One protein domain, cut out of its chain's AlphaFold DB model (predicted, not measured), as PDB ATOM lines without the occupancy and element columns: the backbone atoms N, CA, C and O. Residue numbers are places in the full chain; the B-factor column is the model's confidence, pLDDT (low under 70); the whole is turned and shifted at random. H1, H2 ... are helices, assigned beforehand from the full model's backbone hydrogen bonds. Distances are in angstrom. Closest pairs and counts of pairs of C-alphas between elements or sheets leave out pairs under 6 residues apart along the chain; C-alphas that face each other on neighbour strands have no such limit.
ATOM      1  N   LYS A  55     -13.743 -14.694   2.500       94.25
ATOM      2  CA  LYS A  55     -12.325 -14.899   2.165       94.25
ATOM      3  C   LYS A  55     -12.147 -15.352   0.720       94.25
ATOM      4  O   LYS A  55     -11.281 -14.826   0.032       94.25
ATOM      5  N   LYS A  56     -12.978 -16.289   0.254       94.38
ATOM      6  CA  LYS A  56     -12.965 -16.766  -1.136       94.38
ATOM      7  C   LYS A  56     -13.230 -15.636  -2.135       94.38
ATOM      8  O   LYS A  56     -12.577 -15.583  -3.172       94.38
ATOM      9  N   ASP A  57     -14.147 -14.737  -1.798       89.44
ATOM     10  CA  ASP A  57     -14.543 -13.613  -2.649       89.44
ATOM     11  C   ASP A  57     -13.622 -12.385  -2.473       89.44
ATOM     12  O   ASP A  57     -13.828 -11.362  -3.117       89.44
ATOM     13  N   ASN A  58     -12.593 -12.471  -1.616       88.81
ATOM     14  CA  ASN A  58     -11.698 -11.370  -1.229       88.81
ATOM     15  C   ASN A  58     -12.416 -10.136  -0.641       88.81
ATOM     16  O   ASN A  58     -11.892  -9.025  -0.691       88.81
ATOM     17  N   THR A  59     -13.593 -10.320  -0.039       89.06
ATOM     18  CA  THR A  59     -14.380  -9.246   0.593       89.06
ATOM     19  C   THR A  59     -14.227  -9.190   2.114       89.06
ATOM     20  O   THR A  59     -14.685  -8.247   2.749       89.06
ATOM     21  N   TYR A  60     -13.535 -10.161   2.722       90.44
ATOM     22  CA  TYR A  60     -13.331 -10.227   4.178       90.44
ATOM     23  C   TYR A  60     -12.631  -8.990   4.772       90.44
ATOM     24  O   TYR A  60     -12.824  -8.676   5.940       90.44
ATOM     25  N   GLN A  61     -11.812  -8.299   3.975       85.06
ATOM     26  CA  GLN A  61     -11.034  -7.131   4.407       85.06
ATOM     27  C   GLN A  61     -11.722  -5.794   4.102       85.06
ATOM     28  O   GLN A  61     -11.103  -4.744   4.266       85.06
ATOM     29  N   LEU A  62     -12.972  -5.810   3.622       84.00
ATOM     30  CA  LEU A  62     -13.698  -4.574   3.353       84.00
ATOM     31  C   LEU A  62     -13.857  -3.751   4.642       84.00
ATOM     32  O   LEU A  62     -14.095  -4.327   5.709       84.00
ATOM     33  N   PRO A  63     -13.736  -2.414   4.559       77.06
ATOM     34  CA  PRO A  63     -13.866  -1.561   5.726       77.06
ATOM     35  C   PRO A  63     -15.282  -1.698   6.299       77.06
ATOM     36  O   PRO A  63     -16.259  -1.651   5.542       77.06
ATOM     37  N   PRO A  64     -15.422  -1.870   7.621       71.00
ATOM     38  CA  PRO A  64     -16.735  -1.885   8.235       71.00
ATOM     39  C   PRO A  64     -17.365  -0.487   8.165       71.00
ATOM     40  O   PRO A  64     -16.688   0.524   8.342       71.00
ATOM     41  N   SER A  65     -18.680  -0.455   7.964       73.12
ATOM     42  CA  SER A  65     -19.547   0.628   8.445       73.12
ATOM     43  C   SER A  65     -19.358   2.042   7.885       73.12
ATOM     44  O   SER A  65     -19.821   2.980   8.524       73.12
ATOM     45  N   ILE A  66     -18.751   2.194   6.702       87.62
ATOM     46  CA  ILE A  66     -18.763   3.461   5.933       87.62
ATOM     47  C   ILE A  66     -19.021   3.274   4.425       87.62
ATOM     48  O   ILE A  66     -18.863   4.201   3.628       87.62
ATOM     49  N   LEU A  67     -19.326   2.045   3.984       91.19
ATOM     50  CA  LEU A  67     -19.492   1.759   2.556       91.19
ATOM     51  C   LEU A  67     -20.761   2.406   1.997       91.19
ATOM     52  O   LEU A  67     -20.772   2.757   0.823       91.19
ATOM     53  N   GLY A  68     -21.813   2.565   2.803       94.19
ATOM     54  CA  GLY A  68     -23.044   3.225   2.384       94.19
ATOM     55  C   GLY A  68     -22.800   4.683   2.008       94.19
ATOM     56  O   GLY A  68     -23.196   5.106   0.925       94.19
ATOM     57  N   GLU A  69     -22.076   5.417   2.851       94.88
ATOM     58  CA  GLU A  69     -21.644   6.792   2.596       94.88
ATOM     59  C   GLU A  69     -20.768   6.841   1.347       94.88
ATOM     60  O   GLU A  69     -21.064   7.582   0.415       94.88
ATOM     61  N   MET A  70     -19.762   5.964   1.252       94.25
ATOM     62  CA  MET A  70     -18.922   5.879   0.055       94.25
ATOM     63  C   MET A  70     -19.738   5.614  -1.212       94.25
ATOM     64  O   MET A  70     -19.407   6.147  -2.263       94.25
ATOM     65  N   ILE A  71     -20.787   4.794  -1.152       94.44
ATOM     66  CA  ILE A  71     -21.655   4.503  -2.299       94.44
ATOM     67  C   ILE A  71     -22.474   5.730  -2.712       94.44
ATOM     68  O   ILE A  71     -22.660   5.929  -3.915       94.44
ATOM     69  N   LEU A  72     -22.957   6.521  -1.754       95.12
ATOM     70  CA  LEU A  72     -23.815   7.682  -2.005       95.12
ATOM     71  C   LEU A  72     -23.037   8.953  -2.373       95.12
ATOM     72  O   LEU A  72     -23.544   9.749  -3.161       95.12
ATOM     73  N   ASP A  73     -21.825   9.112  -1.851       92.94
ATOM     74  CA  ASP A  73     -20.942  10.246  -2.131       92.94
ATOM     75  C   ASP A  73     -20.178  10.068  -3.455       92.94
ATOM     76  O   ASP A  73     -20.327   9.066  -4.148       92.94
ATOM     77  N   ASP A  74     -19.286  11.006  -3.787       86.38
ATOM     78  CA  ASP A  74     -18.383  10.939  -4.947       86.38
ATOM     79  C   ASP A  74     -17.058  10.209  -4.632       86.38
ATOM     80  O   ASP A  74     -15.996  10.552  -5.149       86.38
ATOM     81  N   TYR A  75     -17.081   9.181  -3.771       88.25
ATOM     82  CA  TYR A  75     -15.881   8.381  -3.482       88.25
ATOM     83  C   TYR A  75     -15.330   7.738  -4.764       88.25
ATOM     84  O   TYR A  75     -16.058   7.026  -5.469       88.25
ATOM     85  N   GLU A  76     -14.040   7.938  -5.028       86.75
ATOM     86  CA  GLU A  76     -13.313   7.312  -6.127       86.75
ATOM     87  C   GLU A  76     -11.945   6.808  -5.657       86.75
ATOM     88  O   GLU A  76     -11.125   7.557  -5.135       86.75
ATOM     89  N   SER A  77     -11.682   5.521  -5.889       87.44
ATOM     90  CA  SER A  77     -10.375   4.891  -5.693       87.44
ATOM     91  C   SER A  77     -10.127   3.849  -6.791       87.44
ATOM     92  O   SER A  77     -11.061   3.404  -7.470       87.44
ATOM     93  N   GLY A  78      -8.859   3.489  -6.995       85.88
ATOM     94  CA  GLY A  78      -8.426   2.394  -7.872       85.88
ATOM     95  C   GLY A  78      -8.289   1.043  -7.159       85.88
ATOM     96  O   GLY A  78      -7.902   0.065  -7.790       85.88
ATOM     97  N   ASP A  79      -8.561   0.989  -5.855       88.75
ATOM     98  CA  ASP A  79      -8.534  -0.239  -5.060       88.75
ATOM     99  C   ASP A  79      -9.846  -1.044  -5.161       88.75
ATOM    100  O   ASP A  79     -10.812  -0.658  -5.824       88.75
ATOM    101  N   ILE A  80      -9.884  -2.189  -4.471       84.88
ATOM    102  CA  ILE A  80     -11.049  -3.081  -4.425       84.88
ATOM    103  C   ILE A  80     -12.319  -2.389  -3.904       84.88
ATOM    104  O   ILE A  80     -13.416  -2.703  -4.366       84.88
ATOM    105  N   ILE A  81     -12.187  -1.421  -2.992       88.44
ATOM    106  CA  ILE A  81     -13.315  -0.665  -2.439       88.44
ATOM    107  C   ILE A  81     -13.870   0.259  -3.523       88.44
ATOM    108  O   ILE A  81     -15.075   0.276  -3.756       88.44
ATOM    109  N   GLY A  82     -12.998   0.963  -4.247       90.88
ATOM    110  CA  GLY A  82     -13.378   1.786  -5.392       90.88
ATOM    111  C   GLY A  82     -14.091   0.985  -6.486       90.88
ATOM    112  O   GLY A  82     -15.101   1.446  -7.023       90.88
ATOM    113  N   PHE A  83     -13.630  -0.234  -6.782       89.50
ATOM    114  CA  PHE A  83     -14.319  -1.135  -7.714       89.50
ATOM    115  C   PHE A  83     -15.698  -1.569  -7.210       89.50
ATOM    116  O   PHE A  83     -16.661  -1.516  -7.978       89.50
ATOM    117  N   LEU A  84     -15.816  -1.960  -5.935       88.88
ATOM    118  CA  LEU A  84     -17.093  -2.331  -5.322       88.88
ATOM    119  C   LEU A  84     -18.089  -1.168  -5.367       88.88
ATOM    120  O   LEU A  84     -19.206  -1.340  -5.846       88.88
ATOM    121  N   VAL A  85     -17.671   0.021  -4.931       92.25
ATOM    122  CA  VAL A  85     -18.491   1.240  -4.940       92.25
ATOM    123  C   VAL A  85     -18.999   1.538  -6.351       92.25
ATOM    124  O   VAL A  85     -20.201   1.717  -6.552       92.25
ATOM    125  N   LYS A  86     -18.117   1.500  -7.359       91.94
ATOM    126  CA  LYS A  86     -18.499   1.693  -8.769       91.94
ATOM    127  C   LYS A  86     -19.488   0.633  -9.253       91.94
ATOM    128  O   LYS A  86     -20.452   0.970  -9.942       91.94
ATOM    129  N   TYR A  87     -19.268  -0.635  -8.901       90.00
ATOM    130  CA  TYR A  87     -20.176  -1.724  -9.257       90.00
ATOM    131  C   TYR A  87     -21.562  -1.522  -8.631       90.00
ATOM    132  O   TYR A  87     -22.558  -1.567  -9.350       90.00
ATOM    133  N   VAL A  88     -21.641  -1.212  -7.334       91.00
ATOM    134  CA  VAL A  88     -22.921  -0.975  -6.651       91.00
ATOM    135  C   VAL A  88     -23.636   0.243  -7.233       91.00
ATOM    136  O   VAL A  88     -24.810   0.142  -7.589       91.00
ATOM    137  N   ARG A  89     -22.938   1.372  -7.434       93.38
ATOM    138  CA  ARG A  89     -23.521   2.570  -8.067       93.38
ATOM    139  C   ARG A  89     -24.108   2.273  -9.446       93.38
ATOM    140  O   ARG A  89     -25.155   2.815  -9.787       93.38
ATOM    141  N   LYS A  90     -23.485   1.382 -10.224       92.06
ATOM    142  CA  LYS A  90     -23.994   0.969 -11.542       92.06
ATOM    143  C   LYS A  90     -25.344   0.244 -11.455       92.06
ATOM    144  O   LYS A  90     -26.133   0.346 -12.392       92.06
ATOM    145  N   THR A  91     -25.623  -0.469 -10.363       90.81
ATOM    146  CA  THR A  91     -26.881  -1.219 -10.184       90.81
ATOM    147  C   THR A  91     -27.959  -0.408  -9.461       90.81
ATOM    148  O   THR A  91     -29.150  -0.688  -9.625       90.81
ATOM    149  N   LEU A  92     -27.585   0.663  -8.745       93.25
ATOM    150  CA  LEU A  92     -28.522   1.533  -8.021       93.25
ATOM    151  C   LEU A  92     -29.688   2.077  -8.862       93.25
ATOM    152  O   LEU A  92     -30.807   2.031  -8.354       93.25
ATOM    153  N   PRO A  93     -29.521   2.556 -10.113       92.62
ATOM    154  CA  PRO A  93     -30.651   3.070 -10.888       92.62
ATOM    155  C   PRO A  93     -31.782   2.052 -11.050       92.62
ATOM    156  O   PRO A  93     -32.953   2.418 -11.002       92.62
ATOM    157  N   GLU A  94     -31.450   0.769 -11.207       90.06
ATOM    158  CA  GLU A  94     -32.450  -0.294 -11.319       90.06
ATOM    159  C   GLU A  94     -33.063  -0.643  -9.958       90.06
ATOM    160  O   GLU A  94     -34.278  -0.808  -9.851       90.06
ATOM    161  N   LYS A  95     -32.250  -0.665  -8.897       93.62
ATOM    162  CA  LYS A  95     -32.725  -0.865  -7.520       93.62
ATOM    163  C   LYS A  95     -33.666   0.258  -7.061       93.62
ATOM    164  O   LYS A  95     -34.675  -0.010  -6.414       93.62
ATOM    165  N   ARG A  96     -33.413   1.509  -7.460       95.44
ATOM    166  CA  ARG A  96     -34.282   2.664  -7.160       95.44
ATOM    167  C   ARG A  96     -35.646   2.577  -7.846       95.44
ATOM    168  O   ARG A  96     -36.628   3.044  -7.278       95.44
ATOM    169  N   LYS A  97     -35.759   1.915  -9.006       91.81
ATOM    170  CA  LYS A  97     -37.074   1.613  -9.616       91.81
ATOM    171  C   LYS A  97     -37.907   0.645  -8.772       91.81
ATOM    172  O   LYS A  97     -39.128   0.637  -8.894       91.81
ATOM    173  N   ASP A  98     -37.256  -0.147  -7.921       92.12
ATOM    174  CA  ASP A  98     -37.904  -0.988  -6.911       92.12
ATOM    175  C   ASP A  98     -38.135  -0.256  -5.578       92.12
ATOM    176  O   ASP A  98     -38.558  -0.881  -4.615       92.12
ATOM    177  N   GLY A  99     -37.898   1.058  -5.507       95.56
ATOM    178  CA  GLY A  99     -38.191   1.874  -4.326       95.56
ATOM    179  C   GLY A  99     -37.106   1.886  -3.247       95.56
ATOM    180  O   GLY A  99     -37.400   2.289  -2.119       95.56
ATOM    181  N   VAL A 100     -35.877   1.461  -3.578       97.50
ATOM    182  CA  VAL A 100     -34.695   1.642  -2.713       97.50
ATOM    183  C   VAL A 100     -34.425   3.130  -2.500       97.50
ATOM    184  O   VAL A 100     -34.336   3.896  -3.466       97.50
ATOM    185  N   LYS A 101     -34.282   3.517  -1.234       97.44
ATOM    186  CA  LYS A 101     -33.942   4.869  -0.784       97.44
ATOM    187  C   LYS A 101     -32.512   4.919  -0.243       97.44
ATOM    188  O   LYS A 101     -31.848   3.894  -0.118       97.44
ATOM    189  N   ASP A 102     -32.038   6.116   0.069       97.94
ATOM    190  CA  ASP A 102     -30.676   6.324   0.567       97.94
ATOM    191  C   ASP A 102     -30.501   5.688   1.948       97.94
ATOM    192  O   ASP A 102     -29.477   5.065   2.213       97.94
ATOM    193  N   GLU A 103     -31.540   5.730   2.784       97.50
ATOM    194  CA  GLU A 103     -31.538   5.097   4.102       97.50
ATOM    195  C   GLU A 103     -31.388   3.570   4.010       97.50
ATOM    196  O   GLU A 103     -30.718   2.966   4.845       97.50
ATOM    197  N   ASP A 104     -31.944   2.949   2.966       97.69
ATOM    198  CA  ASP A 104     -31.821   1.506   2.709       97.69
ATOM    199  C   ASP A 104     -30.396   1.128   2.293       97.69
ATOM    200  O   ASP A 104     -29.864   0.084   2.681       97.69
ATOM    201  N   ILE A 105     -29.770   1.999   1.493       96.94
ATOM    202  CA  ILE A 105     -28.382   1.850   1.055       96.94
ATOM    203  C   ILE A 105     -27.459   1.970   2.266       96.94
ATOM    204  O   ILE A 105     -26.621   1.094   2.466       96.94
ATOM    205  N   LEU A 106     -27.650   3.000   3.096       96.19
ATOM    206  CA  LEU A 106     -26.891   3.195   4.330       96.19
ATOM    207  C   LEU A 106     -27.055   2.003   5.273       96.19
ATOM    208  O   LEU A 106     -26.057   1.443   5.718       96.19
ATOM    209  N   TRP A 107     -28.290   1.560   5.527       95.31
ATOM    210  CA  TRP A 107     -28.557   0.424   6.411       95.31
ATOM    211  C   TRP A 107     -27.823  -0.840   5.955       95.31
ATOM    212  O   TRP A 107     -27.096  -1.448   6.739       95.31
ATOM    213  N   TRP A 108     -27.967  -1.228   4.686       95.75
ATOM    214  CA  TRP A 108     -27.401  -2.484   4.196       95.75
ATOM    215  C   TRP A 108     -25.882  -2.430   4.022       95.75
ATOM    216  O   TRP A 108     -25.170  -3.375   4.380       95.75
ATOM    217  N   TRP A 109     -25.362  -1.340   3.461       94.38
ATOM    218  CA  TRP A 109     -23.941  -1.245   3.137       94.38
ATOM    219  C   TRP A 109     -23.074  -0.864   4.343       94.38
ATOM    220  O   TRP A 109     -21.889  -1.191   4.333       94.38
ATOM    221  N   ASN A 110     -23.650  -0.331   5.428       94.56
ATOM    222  CA  ASN A 110     -22.912  -0.095   6.678       94.56
ATOM    223  C   ASN A 110     -22.880  -1.287   7.639       94.56
ATOM    224  O   ASN A 110     -22.135  -1.267   8.625       94.56
ATOM    225  N   LEU A 111     -23.599  -2.365   7.331       92.62
ATOM    226  CA  LEU A 111     -23.262  -3.666   7.897       92.62
ATOM    227  C   LEU A 111     -21.838  -4.042   7.468       92.62
ATOM    228  O   LEU A 111     -21.419  -3.775   6.341       92.62
ATOM    229  N   ASP A 112     -21.076  -4.682   8.348       91.56
ATOM    230  CA  ASP A 112     -19.841  -5.324   7.910       91.56
ATOM    231  C   ASP A 112     -20.159  -6.526   7.000       91.56
ATOM    232  O   ASP A 112     -21.281  -7.045   6.952       91.56
ATOM    233  N   GLU A 113     -19.154  -6.975   6.253       92.25
ATOM    234  CA  GLU A 113     -19.313  -8.051   5.278       92.25
ATOM    235  C   GLU A 113     -19.820  -9.362   5.896       92.25
ATOM    236  O   GLU A 113     -20.635 -10.061   5.286       92.25
ATOM    237  N   ILE A 114     -19.364  -9.698   7.105       95.44
ATOM    238  CA  ILE A 114     -19.796 -10.919   7.783       95.44
ATOM    239  C   ILE A 114     -21.245 -10.770   8.228       95.44
ATOM    240  O   ILE A 114     -22.033 -11.681   7.983       95.44
ATOM    241  N   SER A 115     -21.632  -9.620   8.778       94.88
ATOM    242  CA  SER A 115     -23.028  -9.340   9.131       94.88
ATOM    243  C   SER A 115     -23.972  -9.458   7.930       94.88
ATOM    244  O   SER A 115     -24.985 -10.155   8.022       94.88
ATOM    245  N   ARG A 116     -23.635  -8.875   6.766       94.81
ATOM    246  CA  ARG A 116     -24.451  -9.044   5.544       94.81
ATOM    247  C   ARG A 116     -24.619 -10.514   5.171       94.81
ATOM    248  O   ARG A 116     -25.731 -10.963   4.898       94.81
ATOM    249  N   ARG A 117     -23.529 -11.284   5.188       95.75
ATOM    250  CA  ARG A 117     -23.571 -12.714   4.856       95.75
ATOM    251  C   ARG A 117     -24.374 -13.519   5.868       95.75
ATOM    252  O   ARG A 117     -25.160 -14.359   5.450       95.75
ATOM    253  N   MET A 118     -24.288 -13.204   7.156       97.25
ATOM    254  CA  MET A 118     -25.114 -13.838   8.186       97.25
ATOM    255  C   MET A 118     -26.609 -13.577   7.974       97.25
ATOM    256  O   MET A 118     -27.429 -14.476   8.167       97.25
ATOM    257  N   VAL A 119     -26.987 -12.376   7.519       96.12
ATOM    258  CA  VAL A 119     -28.370 -12.071   7.120       96.12
ATOM    259  C   VAL A 119     -28.812 -12.940   5.935       96.12
ATOM    260  O   VAL A 119     -29.932 -13.459   5.939       96.12
ATOM    261  N   MET A 120     -27.939 -13.132   4.944       95.69
ATOM    262  CA  MET A 120     -28.212 -13.980   3.777       95.69
ATOM    263  C   MET A 120     -28.289 -15.474   4.137       95.69
ATOM    264  O   MET A 120     -29.167 -16.173   3.637       95.69
ATOM    265  N   GLU A 121     -27.416 -15.966   5.019       95.94
ATOM    266  CA  GLU A 121     -27.447 -17.349   5.518       95.94
ATOM    267  C   GLU A 121     -28.734 -17.624   6.303       95.94
ATOM    268  O   GLU A 121     -29.379 -18.648   6.093       95.94
ATOM    269  N   LEU A 122     -29.164 -16.688   7.156       94.56
ATOM    270  CA  LEU A 122     -30.418 -16.824   7.900       94.56
ATOM    271  C   LEU A 122     -31.628 -16.894   6.963       94.56
ATOM    272  O   LEU A 122     -32.535 -17.696   7.173       94.56
ATOM    273  N   ASP A 123     -31.647 -16.055   5.926       94.56
ATOM    274  CA  ASP A 123     -32.685 -16.074   4.895       94.56
ATOM    275  C   ASP A 123     -32.764 -17.426   4.181       94.56
ATOM    276  O   ASP A 123     -33.851 -17.982   4.006       94.56
ATOM    277  N   TRP A 124     -31.606 -17.968   3.801       93.12
ATOM    278  CA  TRP A 124     -31.512 -19.279   3.175       93.12
ATOM    279  C   TRP A 124     -31.984 -20.388   4.120       93.12
ATOM    280  O   TRP A 124     -32.798 -21.222   3.719       93.12
ATOM    281  N   LEU A 125     -31.544 -20.367   5.380       93.12
ATOM    282  CA  LEU A 125     -31.939 -21.333   6.402       93.12
ATOM    283  C   LEU A 125     -33.458 -21.338   6.618       93.12
ATOM    284  O   LEU A 125     -34.083 -22.397   6.579       93.12
ATOM    285  N   LEU A 126     -34.062 -20.160   6.798       91.38
ATOM    286  CA  LEU A 126     -35.507 -20.002   6.984       91.38
ATOM    287  C   LEU A 126     -36.299 -20.589   5.810       91.38
ATOM    288  O   LEU A 126     -37.259 -21.335   6.006       91.38
ATOM    289  N   LYS A 127     -35.876 -20.296   4.578       93.19
ATOM    290  CA  LYS A 127     -36.533 -20.808   3.368       93.19
ATOM    291  C   LYS A 127     -36.364 -22.315   3.209       93.19
ATOM    292  O   LYS A 127     -37.333 -22.989   2.871       93.19
ATOM    293  N   SER A 128     -35.172 -22.843   3.476       92.00
ATOM    294  CA  SER A 128     -34.890 -24.283   3.429       92.00
ATOM    295  C   SER A 128     -35.676 -25.050   4.497       92.00
ATOM    296  O   SER A 128     -36.192 -26.138   4.228       92.00
ATOM    297  N   SER A 129     -35.838 -24.462   5.684       91.19
ATOM    298  CA  SER A 129     -36.687 -25.003   6.749       91.19
ATOM    299  C   SER A 129     -38.158 -25.032   6.325       91.19
ATOM    300  O   SER A 129     -38.783 -26.091   6.363       91.19
ATOM    301  N   ASN A 130     -38.688 -23.921   5.801       90.69
ATOM    302  CA  ASN A 130     -40.059 -23.854   5.281       90.69
ATOM    303  C   ASN A 130     -40.308 -24.883   4.169       90.69
ATOM    304  O   ASN A 130     -41.299 -25.606   4.216       90.69
ATOM    305  N   TYR A 131     -39.386 -25.009   3.214       94.62
ATOM    306  CA  TYR A 131     -39.441 -26.037   2.173       94.62
ATOM    307  C   TYR A 131     -39.532 -27.452   2.763       94.62
ATOM    308  O   TYR A 131     -40.388 -28.245   2.368       94.62
ATOM    309  N   SER A 132     -38.685 -27.753   3.748       93.62
ATOM    310  CA  SER A 132     -38.645 -29.065   4.401       93.62
ATOM    311  C   SER A 132     -39.933 -29.358   5.177       93.62
ATOM    312  O   SER A 132     -40.439 -30.481   5.145       93.62
ATOM    313  N   LEU A 133     -40.502 -28.345   5.840       91.88
ATOM    314  CA  LEU A 133     -41.779 -28.447   6.547       91.88
ATOM    315  C   LEU A 133     -42.954 -28.678   5.591       91.88
ATOM    316  O   LEU A 133     -43.841 -29.465   5.911       91.88
ATOM    317  N   GLU A 134     -42.957 -28.046   4.417       93.44
ATOM    318  CA  GLU A 134     -43.992 -28.254   3.398       93.44
ATOM    319  C   GLU A 134     -44.023 -29.707   2.893       93.44
ATOM    320  O   GLU A 134     -45.098 -30.285   2.732       93.44
ATOM    321  N   ILE A 135     -42.862 -30.342   2.727       95.69
ATOM    322  CA  ILE A 135     -42.788 -31.768   2.376       95.69
ATOM    323  C   ILE A 135     -43.242 -32.632   3.554       95.69
ATOM    324  O   ILE A 135     -44.120 -33.481   3.406       95.69
ATOM    325  N   LYS A 136     -42.661 -32.411   4.738       95.19
ATOM    326  CA  LYS A 136     -42.862 -33.286   5.900       95.19
ATOM    327  C   LYS A 136     -44.289 -33.237   6.445       95.19
ATOM    328  O   LYS A 136     -44.841 -34.278   6.787       95.19
ATOM    329  N   ASN A 137     -44.868 -32.042   6.547       93.50
ATOM    330  CA  ASN A 137     -46.144 -31.843   7.233       93.50
ATOM    331  C   ASN A 137     -47.331 -31.816   6.266       93.50
ATOM    332  O   ASN A 137     -48.420 -32.235   6.649       93.50
ATOM    333  N   ASN A 138     -47.136 -31.338   5.032       92.19
ATOM    334  CA  ASN A 138     -48.217 -31.208   4.049       92.19
ATOM    335  C   ASN A 138     -48.143 -32.253   2.925       92.19
ATOM    336  O   ASN A 138     -49.028 -32.274   2.071       92.19
ATOM    337  N   GLY A 139     -47.122 -33.120   2.916       95.69
ATOM    338  CA  GLY A 139     -46.991 -34.211   1.945       95.69
ATOM    339  C   GLY A 139     -46.795 -33.737   0.505       95.69
ATOM    340  O   GLY A 139     -47.121 -34.472  -0.426       95.69
ATOM    341  N   LEU A 140     -46.314 -32.506   0.312       96.50
ATOM    342  CA  LEU A 140     -46.116 -31.935  -1.016       96.50
ATOM    343  C   LEU A 140     -44.937 -32.595  -1.731       96.50
ATOM    344  O   LEU A 140     -43.932 -32.946  -1.111       96.50
ATOM    345  N   SER A 141     -45.025 -32.691  -3.058       97.06
ATOM    346  CA  SER A 141     -43.857 -33.008  -3.881       97.06
ATOM    347  C   SER A 141     -42.811 -31.891  -3.799       97.06
ATOM    348  O   SER A 141     -43.132 -30.736  -3.512       97.06
ATOM    349  N   GLU A 142     -41.555 -32.194  -4.135       95.50
ATOM    350  CA  GLU A 142     -40.470 -31.199  -4.155       95.50
ATOM    351  C   GLU A 142     -40.832 -29.961  -4.989       95.50
ATOM    352  O   GLU A 142     -40.640 -28.818  -4.569       95.50
ATOM    353  N   LYS A 143     -41.436 -30.173  -6.165       95.88
ATOM    354  CA  LYS A 143     -41.858 -29.087  -7.056       95.88
ATOM    355  C   LYS A 143     -42.932 -28.208  -6.412       95.88
ATOM    356  O   LYS A 143     -42.856 -26.983  -6.511       95.88
ATOM    357  N   GLU A 144     -43.923 -28.808  -5.760       95.94
ATOM    358  CA  GLU A 144     -44.987 -28.076  -5.068       95.94
ATOM    359  C   GLU A 144     -44.450 -27.322  -3.850       95.94
ATOM    360  O   GLU A 144     -44.781 -26.150  -3.667       95.94
ATOM    361  N   ALA A 145     -43.562 -27.941  -3.071       95.88
ATOM    362  CA  ALA A 145     -42.916 -27.315  -1.924       95.88
ATOM    363  C   ALA A 145     -42.046 -26.116  -2.337       95.88
ATOM    364  O   ALA A 145     -42.093 -25.069  -1.687       95.88
ATOM    365  N   ILE A 146     -41.316 -26.201  -3.459       92.88
ATOM    366  CA  ILE A 146     -40.571 -25.062  -4.026       92.88
ATOM    367  C   ILE A 146     -41.525 -23.924  -4.398       92.88
ATOM    368  O   ILE A 146     -41.284 -22.768  -4.036       92.88
ATOM    369  N   LEU A 147     -42.601 -24.228  -5.131       92.31
ATOM    370  CA  LEU A 147     -43.574 -23.219  -5.558       92.31
ATOM    371  C   LEU A 147     -44.247 -22.555  -4.356       92.31
ATOM    372  O   LEU A 147     -44.378 -21.333  -4.324       92.31
ATOM    373  N   ARG A 148     -44.606 -23.341  -3.343       93.06
ATOM    374  CA  ARG A 148     -45.229 -22.849  -2.118       93.06
ATOM    375  C   ARG A 148     -44.274 -22.011  -1.276       93.06
ATOM    376  O   ARG A 148     -44.648 -20.925  -0.842       93.06
ATOM    377  N   THR A 149     -43.019 -22.429  -1.144       93.25
ATOM    378  CA  THR A 149     -41.986 -21.629  -0.469       93.25
ATOM    379  C   THR A 149     -41.817 -20.280  -1.168       93.25
ATOM    380  O   THR A 149     -41.887 -19.240  -0.519       93.25
ATOM    381  N   LYS A 150     -41.702 -20.260  -2.503       91.12
ATOM    382  CA  LYS A 150     -41.615 -19.013  -3.291       91.12
ATOM    383  C   LYS A 150     -42.873 -18.146  -3.208       91.12
ATOM    384  O   LYS A 150     -42.791 -16.928  -3.346       91.12
ATOM    385  N   LYS A 151     -44.041 -18.756  -3.004       93.38
ATOM    386  CA  LYS A 151     -45.317 -18.045  -2.891       93.38
ATOM    387  C   LYS A 151     -45.413 -17.211  -1.617       93.38
ATOM    388  O   LYS A 151     -46.048 -16.164  -1.656       93.38
ATOM    389  N   TYR A 152     -44.783 -17.658  -0.532       91.88
ATOM    390  CA  TYR A 152     -44.890 -17.041   0.794       91.88
ATOM    391  C   TYR A 152     -43.597 -16.410   1.311       91.88
ATOM    392  O   TYR A 152     -43.575 -15.918   2.433       91.88
ATOM    393  N   ASN A 153     -42.523 -16.417   0.519       93.12
ATOM    394  CA  ASN A 153     -41.246 -15.848   0.925       93.12
ATOM    395  C   ASN A 153     -40.712 -14.902  -0.157       93.12
ATOM    396  O   ASN A 153     -40.722 -15.261  -1.341       93.12
ATOM    397  N   PRO A 154     -40.192 -13.721   0.223       94.25
ATOM    398  CA  PRO A 154     -39.536 -12.833  -0.724       94.25
ATOM    399  C   PRO A 154     -38.266 -13.482  -1.266       94.25
ATOM    400  O   PRO A 154     -37.556 -14.181  -0.549       94.25
ATOM    401  N   THR A 155     -37.941 -13.236  -2.529       92.94
ATOM    402  CA  THR A 155     -36.643 -13.608  -3.111       92.94
ATOM    403  C   THR A 155     -35.791 -12.358  -3.250       92.94
ATOM    404  O   THR A 155     -36.213 -11.426  -3.933       92.94
ATOM    405  N   TYR A 156     -34.607 -12.351  -2.632       93.94
ATOM    406  CA  TYR A 156     -33.666 -11.233  -2.676       93.94
ATOM    407  C   TYR A 156     -32.487 -11.516  -3.611       93.94
ATOM    408  O   TYR A 156     -32.117 -12.673  -3.814       93.94
ATOM    409  N   GLY A 157     -31.909 -10.463  -4.184       90.62
ATOM    410  CA  GLY A 157     -30.771 -10.536  -5.099       90.62
ATOM    411  C   GLY A 157     -30.598  -9.248  -5.900       90.62
ATOM    412  O   GLY A 157     -31.326  -8.279  -5.684       90.62
ATOM    413  N   ASP A 158     -29.652  -9.238  -6.840       83.44
ATOM    414  CA  ASP A 158     -29.557  -8.147  -7.807       83.44
ATOM    415  C   ASP A 158     -30.643  -8.320  -8.887       83.44
ATOM    416  O   ASP A 158     -30.669  -9.345  -9.581       83.44
ATOM    417  N   PRO A 159     -31.560  -7.349  -9.057       76.00
ATOM    418  CA  PRO A 159     -32.598  -7.456 -10.074       76.00
ATOM    419  C   PRO A 159     -32.063  -7.484 -11.517       76.00
ATOM    420  O   PRO A 159     -32.776  -7.938 -12.411       76.00
ATOM    421  N   ASN A 169     -41.763 -10.190 -10.776       87.94
ATOM    422  CA  ASN A 169     -41.341 -11.469 -10.198       87.94
ATOM    423  C   ASN A 169     -39.822 -11.582  -9.989       87.94
ATOM    424  O   ASN A 169     -39.362 -12.555  -9.392       87.94
ATOM    425  N   ARG A 170     -39.040 -10.618 -10.492       90.38
ATOM    426  CA  ARG A 170     -37.581 -10.583 -10.317       90.38
ATOM    427  C   ARG A 170     -37.191 -10.456  -8.835       90.38
ATOM    428  O   ARG A 170     -38.031 -10.031  -8.029       90.38
ATOM    429  N   PRO A 171     -35.955 -10.804  -8.442       92.25
ATOM    430  CA  PRO A 171     -35.492 -10.611  -7.069       92.25
ATOM    431  C   PRO A 171     -35.669  -9.163  -6.597       92.25
ATOM    432  O   PRO A 171     -35.670  -8.234  -7.404       92.25
ATOM    433  N   LEU A 172     -35.875  -8.976  -5.298       94.94
ATOM    434  CA  LEU A 172     -35.854  -7.666  -4.654       94.94
ATOM    435  C   LEU A 172     -34.419  -7.339  -4.214       94.94
ATOM    436  O   LEU A 172     -33.715  -8.248  -3.771       94.94
ATOM    437  N   PRO A 173     -33.983  -6.072  -4.282       95.75
ATOM    438  CA  PRO A 173     -32.700  -5.658  -3.719       95.75
ATOM    439  C   PRO A 173     -32.598  -6.007  -2.227       95.75
ATOM    440  O   PRO A 173     -33.572  -5.848  -1.488       95.75
ATOM    441  N   TRP A 174     -31.426  -6.464  -1.777       96.50
ATOM    442  CA  TRP A 174     -31.179  -6.763  -0.358       96.50
ATOM    443  C   TRP A 174     -31.318  -5.525   0.531       96.50
ATOM    444  O   TRP A 174     -31.735  -5.648   1.680       96.50
ATOM    445  N   GLU A 175     -31.059  -4.343  -0.029       97.06
ATOM    446  CA  GLU A 175     -31.227  -3.048   0.628       97.06
ATOM    447  C   GLU A 175     -32.650  -2.850   1.185       97.06
ATOM    448  O   GLU A 175     -32.819  -2.258   2.243       97.06
ATOM    449  N   LEU A 176     -33.685  -3.417   0.548       97.56
ATOM    450  CA  LEU A 176     -35.077  -3.276   1.004       97.56
ATOM    451  C   LEU A 176     -35.460  -4.183   2.180       97.56
ATOM    452  O   LEU A 176     -36.581  -4.080   2.685       97.56
ATOM    453  N   ARG A 177     -34.594  -5.122   2.579       96.56
ATOM    454  CA  ARG A 177     -34.966  -6.207   3.497       96.56
ATOM    455  C   ARG A 177     -35.520  -5.693   4.825       96.56
ATOM    456  O   ARG A 177     -36.507  -6.248   5.298       96.56
ATOM    457  N   ASP A 178     -34.919  -4.656   5.406       95.56
ATOM    458  CA  ASP A 178     -35.343  -4.121   6.706       95.56
ATOM    459  C   ASP A 178     -36.761  -3.542   6.659       95.56
ATOM    460  O   ASP A 178     -37.655  -4.007   7.367       95.56
ATOM    461  N   ARG A 179     -37.014  -2.614   5.726       96.94
ATOM    462  CA  ARG A 179     -38.351  -2.039   5.500       96.94
ATOM    463  C   ARG A 179     -39.395  -3.104   5.190       96.94
ATOM    464  O   ARG A 179     -40.513  -3.035   5.700       96.94
ATOM    465  N   ILE A 180     -39.039  -4.104   4.379       97.44
ATOM    466  CA  ILE A 180     -39.934  -5.228   4.089       97.44
ATOM    467  C   ILE A 180     -40.235  -6.008   5.370       97.44
ATOM    468  O   ILE A 180     -41.402  -6.287   5.626       97.44
ATOM    469  N   ASN A 181     -39.239  -6.331   6.195       94.94
ATOM    470  CA  ASN A 181     -39.459  -7.050   7.451       94.94
ATOM    471  C   ASN A 181     -40.367  -6.260   8.405       94.94
ATOM    472  O   ASN A 181     -41.339  -6.819   8.911       94.94
ATOM    473  N   ILE A 182     -40.132  -4.954   8.566       95.62
ATOM    474  CA  ILE A 182     -40.985  -4.056   9.365       95.62
ATOM    475  C   ILE A 182     -42.434  -4.085   8.858       95.62
ATOM    476  O   ILE A 182     -43.385  -4.198   9.640       95.62
ATOM    477  N   PHE A 183     -42.625  -4.018   7.538       96.50
ATOM    478  CA  PHE A 183     -43.947  -4.132   6.933       96.50
ATOM    479  C   PHE A 183     -44.586  -5.500   7.202       96.50
ATOM    480  O   PHE A 183     -45.742  -5.556   7.627       96.50
ATOM    481  N   LEU A 184     -43.844  -6.594   7.004       94.44
ATOM    482  CA  LEU A 184     -44.325  -7.957   7.232       94.44
ATOM    483  C   LEU A 184     -44.772  -8.157   8.686       94.44
ATOM    484  O   LEU A 184     -45.865  -8.668   8.929       94.44
ATOM    485  N   GLU A 185     -44.000  -7.678   9.659       92.69
ATOM    486  CA  GLU A 185     -44.393  -7.721  11.069       92.69
ATOM    487  C   GLU A 185     -45.689  -6.949  11.343       92.69
ATOM    488  O   GLU A 185     -46.574  -7.436  12.056       92.69
ATOM    489  N   LYS A 186     -45.837  -5.753  10.758       93.81
ATOM    490  CA  LYS A 186     -47.039  -4.923  10.914       93.81
ATOM    491  C   LYS A 186     -48.282  -5.609  10.345       93.81
ATOM    492  O   LYS A 186     -49.352  -5.564  10.961       93.81
ATOM    493  N   ILE A 187     -48.173  -6.243   9.180       92.56
ATOM    494  CA  ILE A 187     -49.322  -6.903   8.549       92.56
ATOM    495  C   ILE A 187     -49.707  -8.211   9.245       92.56
ATOM    496  O   ILE A 187     -50.896  -8.514   9.339       92.56
ATOM    497  N   LEU A 188     -48.730  -8.938   9.797       88.44
ATOM    498  CA  LEU A 188     -48.972 -10.155  10.574       88.44
ATOM    499  C   LEU A 188     -49.694  -9.858  11.894       88.44
ATOM    500  O   LEU A 188     -50.539 -10.646  12.314       88.44
ATOM    501  N   LYS A 189     -49.409  -8.708  12.521       91.38
ATOM    502  CA  LYS A 189     -50.064  -8.266  13.765       91.38
ATOM    503  C   LYS A 189     -51.452  -7.650  13.556       91.38
ATOM    504  O   LYS A 189     -52.223  -7.591  14.506       91.38
ATOM    505  N   SER A 190     -51.761  -7.156  12.355       91.31
ATOM    506  CA  SER A 190     -53.006  -6.416  12.093       91.31
ATOM    507  C   SER A 190     -54.120  -7.290  11.520       91.31
ATOM    508  O   SER A 190     -55.143  -7.472  12.170       91.31
ATOM    509  N   ASP A 191     -53.946  -7.827  10.311       89.00
ATOM    510  CA  ASP A 191     -54.973  -8.637   9.641       89.00
ATOM    511  C   ASP A 191     -54.332  -9.731   8.769       89.00
ATOM    512  O   ASP A 191     -54.300  -9.637   7.533       89.00
ATOM    513  N   PRO A 192     -53.790 -10.789   9.394       90.75
ATOM    514  CA  PRO A 192     -53.028 -11.812   8.685       90.75
ATOM    515  C   PRO A 192     -53.856 -12.533   7.612       90.75
ATOM    516  O   PRO A 192     -53.317 -12.917   6.575       90.75
ATOM    517  N   GLN A 193     -55.173 -12.683   7.805       93.50
ATOM    518  CA  GLN A 193     -56.039 -13.374   6.842       93.50
ATOM    519  C   GLN A 193     -56.275 -12.547   5.580       93.50
ATOM    520  O   GLN A 193     -56.242 -13.090   4.471       93.50
ATOM    521  N   LYS A 194     -56.470 -11.230   5.715       93.12
ATOM    522  CA  LYS A 194     -56.558 -10.334   4.558       93.12
ATOM    523  C   LYS A 194     -55.286 -10.386   3.722       93.12
ATOM    524  O   LYS A 194     -55.367 -10.535   2.504       93.12
ATOM    525  N   TYR A 195     -54.116 -10.290   4.351       91.62
ATOM    526  CA  TYR A 195     -52.851 -10.297   3.614       91.62
ATOM    527  C   TYR A 195     -52.516 -11.661   3.023       91.62
ATOM    528  O   TYR A 195     -52.042 -11.706   1.889       91.62
ATOM    529  N   LYS A 196     -52.858 -12.760   3.704       93.50
ATOM    530  CA  LYS A 196     -52.759 -14.105   3.128       93.50
ATOM    531  C   LYS A 196     -53.518 -14.204   1.801       93.50
ATOM    532  O   LYS A 196     -52.921 -14.587   0.801       93.50
ATOM    533  N   LYS A 197     -54.780 -13.758   1.755       94.88
ATOM    534  CA  LYS A 197     -55.579 -13.745   0.513       94.88
ATOM    535  C   LYS A 197     -54.943 -12.889  -0.584       94.88
ATOM    536  O   LYS A 197     -54.936 -13.281  -1.748       94.88
ATOM    537  N   ARG A 198     -54.382 -11.728  -0.227       94.88
ATOM    538  CA  ARG A 198     -53.685 -10.858  -1.189       94.88
ATOM    539  C   ARG A 198     -52.445 -11.537  -1.769       94.88
ATOM    540  O   ARG A 198     -52.294 -11.564  -2.988       94.88
ATOM    541  N   ILE A 199     -51.610 -12.138  -0.923       94.88
ATOM    542  CA  ILE A 199     -50.430 -12.908  -1.343       94.88
ATOM    543  C   ILE A 199     -50.848 -14.075  -2.248       94.88
ATOM    544  O   ILE A 199     -50.255 -14.271  -3.309       94.88
ATOM    545  N   GLU A 200     -51.899 -14.814  -1.880       94.75
ATOM    546  CA  GLU A 200     -52.473 -15.912  -2.674       94.75
ATOM    547  C   GLU A 200     -52.952 -15.448  -4.056       94.75
ATOM    548  O   GLU A 200     -52.692 -16.135  -5.044       94.75
ATOM    549  N   SER A 201     -53.543 -14.255  -4.154       95.19
ATOM    550  CA  SER A 201     -53.991 -13.674  -5.428       95.19
ATOM    551  C   SER A 201     -52.873 -13.077  -6.294       95.19
ATOM    552  O   SER A 201     -53.030 -12.974  -7.508       95.19
ATOM    553  N   ALA A 202     -51.737 -12.695  -5.702       95.00
ATOM    554  CA  ALA A 202     -50.638 -12.065  -6.430       95.00
ATOM    555  C   ALA A 202     -49.841 -13.083  -7.271       95.00
ATOM    556  O   ALA A 202     -49.678 -14.226  -6.842       95.00
ATOM    557  N   PRO A 203     -49.249 -12.707  -8.419       92.31
ATOM    558  CA  PRO A 203     -48.422 -13.622  -9.219       92.31
ATOM    559  C   PRO A 203     -47.235 -14.229  -8.450       92.31
ATOM    560  O   PRO A 203     -46.881 -15.388  -8.650       92.31
ATOM    561  N   SER A 204     -46.635 -13.457  -7.541       93.25
ATOM    562  CA  SER A 204     -45.566 -13.891  -6.639       93.25
ATOM    563  C   SER A 204     -45.540 -13.029  -5.378       93.25
ATOM    564  O   SER A 204     -46.134 -11.948  -5.346       93.25
ATOM    565  N   PHE A 205     -44.798 -13.470  -4.357       95.38
ATOM    566  CA  PHE A 205     -44.576 -12.661  -3.158       95.38
ATOM    567  C   PHE A 205     -43.861 -11.342  -3.484       95.38
ATOM    568  O   PHE A 205     -44.254 -10.282  -3.005       95.38
ATOM    569  N   ASN A 206     -42.863 -11.384  -4.371       95.25
ATOM    570  CA  ASN A 206     -42.149 -10.188  -4.818       95.25
ATOM    571  C   ASN A 206     -43.069  -9.207  -5.560       95.25
ATOM    572  O   ASN A 206     -42.939  -7.998  -5.378       95.25
ATOM    573  N   SER A 207     -44.023  -9.709  -6.351       95.19
ATOM    574  CA  SER A 207     -45.012  -8.861  -7.019       95.19
ATOM    575  C   SER A 207     -45.948  -8.177  -6.027       95.19
ATOM    576  O   SER A 207     -46.202  -6.983  -6.172       95.19
ATOM    577  N   PHE A 208     -46.391  -8.897  -4.996       96.50
ATOM    578  CA  PHE A 208     -47.151  -8.314  -3.893       96.50
ATOM    579  C   PHE A 208     -46.352  -7.211  -3.179       96.50
ATOM    580  O   PHE A 208     -46.858  -6.108  -2.996       96.50
ATOM    581  N   LEU A 209     -45.085  -7.460  -2.838       97.19
ATOM    582  CA  LEU A 209     -44.249  -6.457  -2.170       97.19
ATOM    583  C   LEU A 209     -44.011  -5.214  -3.036       97.19
ATOM    584  O   LEU A 209     -44.091  -4.099  -2.530       97.19
ATOM    585  N   ARG A 210     -43.783  -5.374  -4.346       96.31
ATOM    586  CA  ARG A 210     -43.660  -4.235  -5.275       96.31
ATOM    587  C   ARG A 210     -44.934  -3.406  -5.358       96.31
ATOM    588  O   ARG A 210     -44.857  -2.184  -5.437       96.31
ATOM    589  N   GLU A 211     -46.100  -4.046  -5.332       96.19
ATOM    590  CA  GLU A 211     -47.381  -3.341  -5.256       96.19
ATOM    591  C   GLU A 211     -47.471  -2.493  -3.977       96.19
ATOM    592  O   GLU A 211     -47.855  -1.326  -4.042       96.19
ATOM    593  N   GLU A 212     -47.062  -3.043  -2.830       97.06
ATOM    594  CA  GLU A 212     -47.073  -2.326  -1.550       97.06
ATOM    595  C   GLU A 212     -46.054  -1.180  -1.498       97.06
ATOM    596  O   GLU A 212     -46.373  -0.110  -0.976       97.06
ATOM    597  N   ILE A 213     -44.878  -1.350  -2.110       96.94
ATOM    598  CA  ILE A 213     -43.885  -0.279  -2.284       96.94
ATOM    599  C   ILE A 213     -44.472   0.864  -3.120       96.94
ATOM    600  O   ILE A 213     -44.411   2.022  -2.712       96.94
ATOM    601  N   ARG A 214     -45.103   0.564  -4.264       96.06
ATOM    602  CA  ARG A 214     -45.731   1.592  -5.122       96.06
ATOM    603  C   ARG A 214     -46.863   2.339  -4.419       96.06
ATOM    604  O   ARG A 214     -47.102   3.503  -4.721       96.06
ATOM    605  N   LYS A 215     -47.559   1.676  -3.491       96.12
ATOM    606  CA  LYS A 215     -48.610   2.274  -2.653       96.12
ATOM    607  C   LYS A 215     -48.065   3.119  -1.497       96.12
ATOM    608  O   LYS A 215     -48.856   3.791  -0.842       96.12
ATOM    609  N   GLY A 216     -46.757   3.084  -1.236       95.38
ATOM    610  CA  GLY A 216     -46.135   3.767  -0.100       95.38
ATOM    611  C   GLY A 216     -46.389   3.084   1.248       95.38
ATOM    612  O   GLY A 216     -46.262   3.728   2.287       95.38
TER     613      GLY A 216
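Overview. This is residues 55 to 159 and 169 to 216 of the 218 residues of an uncharacterized protein of Bacteroidales bacterium (UniProt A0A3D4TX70). An open frame of helices: H1, H2 and H3 gather at one end, H5, H7 and H8 at the other, with the long helix H4 along one side and H6 along the other. The 153 printed residues have eight named helices, H1 to H8 in chain order, and no named strand: all helix, mostly crossed where they touch. The whole is only just compact, close to loose, with a radius of gyration of the C-alphas of 17.5 A and spans of 53 by 36 by 24 A.

Along the chain. After residues 55 to 66, with no named element, H1 holds residues 67 to 72, from C-alpha 67 at (-19.492, 1.759, 2.556). H2 is 80 to 97, 26.9 A long; H3 is 102 to 109; H4 is 113 to 138, 37.1 A; H5 is 142 to 152. H6 is 174 to 190, 25.1 A; H7 is 192 to 201; H8 is 205 to 214, ending at C-alpha 214 (-45.731, 1.592, -5.122).

Arrangement. H1 touches H3 at a shallow tilt of 29 degrees, opposite ways; their closest C-alphas, Gly 68 and Leu 106, are 4.3 A apart. H1 touches H2 through residues 85 to 89 of H2 alone, closest at the C-alphas of Ile 71 and Val 85, 5.3 A. Residues 174 to 179 of H6 touch H3, about perpendicular at 73 degrees, closest at the C-alphas of Asp 104 and Glu 175, 5.0 A. H4 touches H5 with residues 127 to 135 alone, closest at the C-alphas of Glu 134 and Ala 145, 5.5 A; H4 and H6 are apart. H7 and H8 only just touch, only at the corner, with the C-alphas of Ile 199 and Phe 205 closest at 6.1 A. Every O i to N i+4 pair is within hydrogen-bond range in H1, H3, H4, H5, H7 and H8, against 12 of 14 in H2 and 11 of 13 in H6.

Size, cuts and confidence. The C-alphas of Ser 77 and Gly 139, the two farthest apart, are 54.1 A apart. Residues 160 to 168 are not printed, and C-alphas 159 and 169 are 9.6 A apart across this cut. No printed residue is under 70 in pLDDT.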